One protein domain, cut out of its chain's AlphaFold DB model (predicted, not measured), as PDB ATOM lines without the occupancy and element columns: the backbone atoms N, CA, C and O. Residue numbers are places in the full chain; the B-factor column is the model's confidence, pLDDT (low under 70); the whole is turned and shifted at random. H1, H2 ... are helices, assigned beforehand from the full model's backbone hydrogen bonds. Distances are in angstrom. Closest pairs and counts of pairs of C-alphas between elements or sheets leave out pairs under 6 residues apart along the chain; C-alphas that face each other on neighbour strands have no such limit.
ATOM      1  N   ILE A   3      21.907  43.129  39.548       73.69
ATOM      2  CA  ILE A   3      20.921  42.487  38.643       73.69
ATOM      3  C   ILE A   3      19.868  43.466  38.106       73.69
ATOM      4  O   ILE A   3      19.579  43.461  36.916       73.69
ATOM      5  N   LYS A   4      19.312  44.350  38.951       78.38
ATOM      6  CA  LYS A   4      18.336  45.358  38.494       78.38
ATOM      7  C   LYS A   4      18.953  46.318  37.474       78.38
ATOM      8  O   LYS A   4      18.243  46.774  36.589       78.38
ATOM      9  N   ARG A   5      20.256  46.617  37.589       79.19
ATOM     10  CA  ARG A   5      20.964  47.454  36.604       79.19
ATOM     11  C   ARG A   5      21.139  46.723  35.279       79.19
ATOM     12  O   ARG A   5      20.852  47.318  34.250       79.19
ATOM     13  N   ILE A   6      21.516  45.444  35.316       80.50
ATOM     14  CA  ILE A   6      21.633  44.615  34.109       80.50
ATOM     15  C   ILE A   6      20.286  44.500  33.396       80.50
ATOM     16  O   ILE A   6      20.210  44.740  32.198       80.50
ATOM     17  N   LEU A   7      19.210  44.214  34.133       79.38
ATOM     18  CA  LEU A   7      17.859  44.137  33.572       79.38
ATOM     19  C   LEU A   7      17.386  45.481  33.002       79.38
ATOM     20  O   LEU A   7      16.791  45.503  31.932       79.38
ATOM     21  N   ALA A   8      17.670  46.600  33.678       79.75
ATOM     22  CA  ALA A   8      17.318  47.928  33.178       79.75
ATOM     23  C   ALA A   8      18.063  48.270  31.879       79.75
ATOM     24  O   ALA A   8      17.456  48.794  30.948       79.75
ATOM     25  N   SER A   9      19.350  47.937  31.778       79.94
ATOM     26  CA  SER A   9      20.090  48.123  30.528       79.94
ATOM     27  C   SER A   9      19.658  47.151  29.426       79.94
ATOM     28  O   SER A   9      19.575  47.564  28.276       79.94
ATOM     29  N   LEU A  10      19.328  45.892  29.747       78.12
ATOM     30  CA  LEU A  10      18.769  44.929  28.782       78.12
ATOM     31  C   LEU A  10      17.409  45.389  28.235       78.12
ATOM     32  O   LEU A  10      17.118  45.183  27.064       78.12
ATOM     33  N   MET A  11      16.598  46.051  29.066       80.81
ATOM     34  CA  MET A  11      15.333  46.679  28.668       80.81
ATOM     35  C   MET A  11      15.516  48.031  27.949       80.81
ATOM     36  O   MET A  11      14.527  48.689  27.641       80.81
ATOM     37  N   GLY A  12      16.754  48.480  27.699       76.31
ATOM     38  CA  GLY A  12      17.042  49.747  27.011       76.31
ATOM     39  C   GLY A  12      16.784  51.007  27.846       76.31
ATOM     40  O   GLY A  12      16.851  52.118  27.330       76.31
ATOM     41  N   ILE A  13      16.518  50.855  29.146       79.88
ATOM     42  CA  ILE A  13      16.251  51.956  30.089       79.88
ATOM     43  C   ILE A  13      17.559  52.682  30.461       79.88
ATOM     44  O   ILE A  13      17.542  53.813  30.945       79.88
ATOM     45  N   ARG A  14      18.712  52.042  30.229       74.69
ATOM     46  CA  ARG A  14      20.049  52.597  30.468       74.69
ATOM     47  C   ARG A  14      20.959  52.411  29.263       74.69
ATOM     48  O   ARG A  14      20.817  51.447  28.517       74.69
ATOM     49  N   ALA A  15      21.923  53.320  29.123       73.88
ATOM     50  CA  ALA A  15      22.912  53.281  28.057       73.88
ATOM     51  C   ALA A  15      23.705  51.962  28.089       73.88
ATOM     52  O   ALA A  15      24.196  51.539  29.138       73.88
ATOM     53  N   SER A  16      23.852  51.321  26.931       73.25
ATOM     54  CA  SER A  16      24.566  50.046  26.749       73.25
ATOM     55  C   SER A  16      26.014  50.082  27.257       73.25
ATOM     56  O   SER A  16      26.508  49.097  27.792       73.25
ATOM     57  N   GLN A  17      26.655  51.247  27.197       75.06
ATOM     58  CA  GLN A  17      27.990  51.521  27.742       75.06
ATOM     59  C   GLN A  17      28.108  51.344  29.271       75.06
ATOM     60  O   GLN A  17      29.184  51.017  29.769       75.06
ATOM     61  N   ASP A  18      27.024  51.512  30.034       75.81
ATOM     62  CA  ASP A  18      27.017  51.191  31.471       75.81
ATOM     63  C   ASP A  18      26.824  49.690  31.713       75.81
ATOM     64  O   ASP A  18      27.302  49.152  32.709       75.81
ATOM     65  N   LEU A  19      26.133  49.005  30.794       74.38
ATOM     66  CA  LEU A  19      25.949  47.557  30.848       74.38
ATOM     67  C   LEU A  19      27.261  46.826  30.601       74.38
ATOM     68  O   LEU A  19      27.566  45.871  31.303       74.38
ATOM     69  N   GLU A  20      28.037  47.299  29.632       77.25
ATOM     70  CA  GLU A  20      29.336  46.733  29.290       77.25
ATOM     71  C   GLU A  20      30.306  46.836  30.469       77.25
ATOM     72  O   GLU A  20      30.853  45.826  30.892       77.25
ATOM     73  N   LYS A  21      30.403  48.003  31.120       80.94
ATOM     74  CA  LYS A  21      31.210  48.184  32.345       80.94
ATOM     75  C   LYS A  21      30.754  47.295  33.507       80.94
ATOM     76  O   LYS A  21      31.569  46.852  34.322       80.94
ATOM     77  N   ASP A  22      29.448  47.056  33.600       77.69
ATOM     78  CA  ASP A  22      28.835  46.230  34.637       77.69
ATOM     79  C   ASP A  22      29.004  44.725  34.393       77.69
ATOM     80  O   ASP A  22      29.050  43.955  35.361       77.69
ATOM     81  N   LEU A  23      29.077  44.328  33.120       75.88
ATOM     82  CA  LEU A  23      29.395  42.980  32.656       75.88
ATOM     83  C   LEU A  23      30.895  42.710  32.739       75.88
ATOM     84  O   LEU A  23      31.274  41.617  33.122       75.88
ATOM     85  N   ASP A  24      31.748  43.692  32.470       79.88
ATOM     86  CA  ASP A  24      33.204  43.535  32.545       79.88
ATOM     87  C   ASP A  24      33.682  43.343  33.999       79.88
ATOM     88  O   ASP A  24      34.613  42.598  34.289       79.88
ATOM     89  N   ASN A  25      32.951  43.920  34.960       80.69
ATOM     90  CA  ASN A  25      33.159  43.706  36.398       80.69
ATOM     91  C   ASN A  25      32.397  42.487  36.968       80.69
ATOM     92  O   ASN A  25      32.249  42.353  38.193       80.69
ATOM     93  N   ILE A  26      31.861  41.601  36.121       81.75
ATOM     94  CA  ILE A  26      31.161  40.394  36.576       81.75
ATOM     95  C   ILE A  26      32.159  39.333  37.052       81.75
ATOM     96  O   ILE A  26      33.130  38.995  36.388       81.75
ATOM     97  N   THR A  27      31.892  38.732  38.207       82.38
ATOM     98  CA  THR A  27      32.604  37.518  38.626       82.38
ATOM     99  C   THR A  27      31.966  36.297  37.966       82.38
ATOM    100  O   THR A  27      30.745  36.255  37.806       82.38
ATOM    101  N   ILE A  28      32.753  35.255  37.683       81.94
ATOM    102  CA  ILE A  28      32.298  33.980  37.094       81.94
ATOM    103  C   ILE A  28      31.033  33.436  37.783       81.94
ATOM    104  O   ILE A  28      30.069  33.068  37.114       81.94
ATOM    105  N   SER A  29      30.965  33.476  39.117       82.50
ATOM    106  CA  SER A  29      29.789  33.016  39.874       82.50
ATOM    107  C   SER A  29      28.506  33.783  39.531       82.50
ATOM    108  O   SER A  29      27.426  33.200  39.449       82.50
ATOM    109  N   LYS A  30      28.613  35.096  39.308       83.69
ATOM    110  CA  LYS A  30      27.479  35.948  38.936       83.69
ATOM    111  C   LYS A  30      27.052  35.722  37.486       83.69
ATOM    112  O   LYS A  30      25.859  35.781  37.202       83.69
ATOM    113  N   PHE A  31      28.002  35.442  36.594       85.19
ATOM    114  CA  PHE A  31      27.718  35.090  35.202       85.19
ATOM    115  C   PHE A  31      26.944  33.774  35.111       85.19
ATOM    116  O   PHE A  31      25.898  33.722  34.468       85.19
ATOM    117  N   ILE A  32      27.399  32.747  35.834       88.44
ATOM    118  CA  ILE A  32      26.712  31.453  35.922       88.44
ATOM    119  C   ILE A  32      25.279  31.646  36.434       88.44
ATOM    120  O   ILE A  32      24.336  31.151  35.822       88.44
ATOM    121  N   PHE A  33      25.094  32.425  37.505       88.12
ATOM    122  CA  PHE A  33      23.759  32.738  38.018       88.12
ATOM    123  C   PHE A  33      22.864  33.409  36.963       88.12
ATOM    124  O   PHE A  33      21.711  33.013  36.787       88.12
ATOM    125  N   LEU A  34      23.392  34.402  36.237       87.19
ATOM    126  CA  LEU A  34      22.656  35.108  35.187       87.19
ATOM    127  C   LEU A  34      22.249  34.154  34.053       87.19
ATOM    128  O   LEU A  34      21.109  34.190  33.595       87.19
ATOM    129  N   PHE A  35      23.163  33.270  33.652       88.44
ATOM    130  CA  PHE A  35      22.940  32.281  32.604       88.44
ATOM    131  C   PHE A  35      21.834  31.290  32.982       88.44
ATOM    132  O   PHE A  35      20.892  31.096  32.211       88.44
ATOM    133  N   PHE A  36      21.894  30.707  34.182       93.44
ATOM    134  CA  PHE A  36      20.843  29.806  34.662       93.44
ATOM    135  C   PHE A  36      19.499  30.521  34.792       93.44
ATOM    136  O   PHE A  36      18.486  29.997  34.332       93.44
ATOM    137  N   SER A  37      19.485  31.732  35.356       89.38
ATOM    138  CA  SER A  37      18.253  32.510  35.499       89.38
ATOM    139  C   SER A  37      17.599  32.786  34.145       89.38
ATOM    140  O   SER A  37      16.386  32.636  34.023       89.38
ATOM    141  N   LEU A  38      18.379  33.172  33.133       90.00
ATOM    142  CA  LEU A  38      17.849  33.481  31.807       90.00
ATOM    143  C   LEU A  38      17.289  32.228  31.119       90.00
ATOM    144  O   LEU A  38      16.193  32.275  30.565       90.00
ATOM    145  N   ASN A  39      17.992  31.097  31.220       92.75
ATOM    146  CA  ASN A  39      17.531  29.820  30.671       92.75
ATOM    147  C   ASN A  39      16.244  29.324  31.350       92.75
ATOM    148  O   ASN A  39      15.316  28.907  30.663       92.75
ATOM    149  N   ILE A  40      16.151  29.409  32.683       95.31
ATOM    150  CA  ILE A  40      14.942  29.017  33.427       95.31
ATOM    151  C   ILE A  40      13.746  29.875  33.011       95.31
ATOM    152  O   ILE A  40      12.662  29.338  32.769       95.31
ATOM    153  N   VAL A  41      13.936  31.196  32.902       94.00
ATOM    154  CA  VAL A  41      12.884  32.112  32.437       94.00
ATOM    155  C   VAL A  41      12.442  31.726  31.029       94.00
ATOM    156  O   VAL A  41      11.243  31.627  30.787       94.00
ATOM    157  N   PHE A  42      13.384  31.443  30.130       94.62
ATOM    158  CA  PHE A  42      13.088  31.073  28.747       94.62
ATOM    159  C   PHE A  42      12.285  29.768  28.646       94.62
ATOM    160  O   PHE A  42      11.239  29.738  28.001       94.62
ATOM    161  N   ILE A  43      12.716  28.714  29.346       95.38
ATOM    162  CA  ILE A  43      12.004  27.426  29.402       95.38
ATOM    163  C   ILE A  43      10.597  27.609  29.982       95.38
ATOM    164  O   ILE A  43       9.633  27.078  29.433       95.38
ATOM    165  N   SER A  44      10.461  28.393  31.054       94.44
ATOM    166  CA  SER A  44       9.156  28.673  31.666       94.44
ATOM    167  C   SER A  44       8.223  29.406  30.699       94.44
ATOM    168  O   SER A  44       7.036  29.097  30.644       94.44
ATOM    169  N   LEU A  45       8.756  30.341  29.906       94.75
ATOM    170  CA  LEU A  45       8.005  31.078  28.888       94.75
ATOM    171  C   LEU A  45       7.524  30.148  27.768       94.75
ATOM    172  O   LEU A  45       6.368  30.230  27.366       94.75
ATOM    173  N   ILE A  46       8.375  29.217  27.321       95.62
ATOM    174  CA  ILE A  46       8.006  28.190  26.334       95.62
ATOM    175  C   ILE A  46       6.881  27.305  26.872       95.62
ATOM    176  O   ILE A  46       5.879  27.122  26.188       95.62
ATOM    177  N   ILE A  47       7.017  26.781  28.095       96.31
ATOM    178  CA  ILE A  47       5.979  25.948  28.722       96.31
ATOM    179  C   ILE A  47       4.672  26.730  28.837       96.31
ATOM    180  O   ILE A  47       3.617  26.194  28.514       96.31
ATOM    181  N   LEU A  48       4.735  27.994  29.260       95.75
ATOM    182  CA  LEU A  48       3.562  28.852  29.376       95.75
ATOM    183  C   LEU A  48       2.874  29.061  28.022       95.75
ATOM    184  O   LEU A  48       1.659  28.947  27.955       95.75
ATOM    185  N   ILE A  49       3.635  29.308  26.952       95.56
ATOM    186  CA  ILE A  49       3.087  29.437  25.594       95.56
ATOM    187  C   ILE A  49       2.446  28.121  25.136       95.56
ATOM    188  O   ILE A  49       1.336  28.151  24.616       95.56
ATOM    189  N   ILE A  50       3.111  26.981  25.349       96.19
ATOM    190  CA  ILE A  50       2.590  25.658  24.971       96.19
ATOM    191  C   ILE A  50       1.283  25.347  25.703       96.19
ATOM    192  O   ILE A  50       0.378  24.805  25.091       96.19
ATOM    193  N   ASN A  51       1.188  25.665  26.994       92.75
ATOM    194  CA  ASN A  51       0.003  25.363  27.804       92.75
ATOM    195  C   ASN A  51      -1.137  26.382  27.623       92.75
ATOM    196  O   ASN A  51      -2.244  26.147  28.098       92.75
ATOM    197  N   LEU A  52      -0.847  27.546  27.031       83.75
ATOM    198  CA  LEU A  52      -1.833  28.588  26.729       83.75
ATOM    199  C   LEU A  52      -2.494  28.383  25.354       83.75
ATOM    200  O   LEU A  52      -3.583  28.909  25.129       83.75
ATOM    201  N   ILE A  53      -1.820  27.659  24.454       68.25
ATOM    202  CA  ILE A  53      -2.306  27.207  23.139       68.25
ATOM    203  C   ILE A  53      -3.130  25.929  23.293       68.25
ATOM    204  O   ILE A  53      -4.176  25.847  22.611       68.25
TER     205      ILE A  53
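What this domain is: This is residues 3 to 53 of the 53 residues of the protein "DUF2970 domain-containing protein" of Gammaproteobacteria bacterium (UniProt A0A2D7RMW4). A small head of two short helices, the hairpin H1 and H2, stands at one end of a single long helix, H3, and residues 35 to 53, of which 35 to 52 belong to H3, stick out from it as an arm. The chain turns a corner between H2 and H3, where residues 24 to 29 stand free. The printed part has 51 residues with three named helices, in the order H1, H2, H3, and no named strand; the class is all helix. The whole is loose, with a radius of gyration of the C-alphas of 13.6 A, and flat, spanning 40 by 25 by 12 A, the arm making the length.

Where its parts are: H1 is residues 3 to 10, 10.4 A from first to last C-alpha, and begins at C-alpha 3 at (20.921, 42.487, 38.643). H2 is residues 16 to 24, 12.3 A long. H3 is residues 28 to 52, 36.1 A long, from C-alpha 28 at (32.298, 33.980, 37.094) to C-alpha 52 at (-1.833, 28.588, 26.729).

How they stand to each other: H1 and H2 touch and form a helical hairpin; their closest C-alphas, those of Ser 9 and Leu 19, are 5.9 A apart. They run opposite ways at a steep tilt of 43 degrees. H1 and H3 are only just apart, with their closest C-alphas at 8.3 A. H2 and H3 are also only just apart, at 8.5 A. In H1 and H3 every O i to N i+4 pair is within hydrogen-bond range; in H2 it is 4 of 5.

The domain as a whole: The two C-alphas farthest apart are those of Asn 25 and Ile 53, 41.3 A. The printed part has no cut and ends at the chain's last residue. The links H1 to H2 and H2 to H3 are tight, and no link is long. The mean pLDDT of the printed part is 84.2, and residue 53 is the one printed residue under 70.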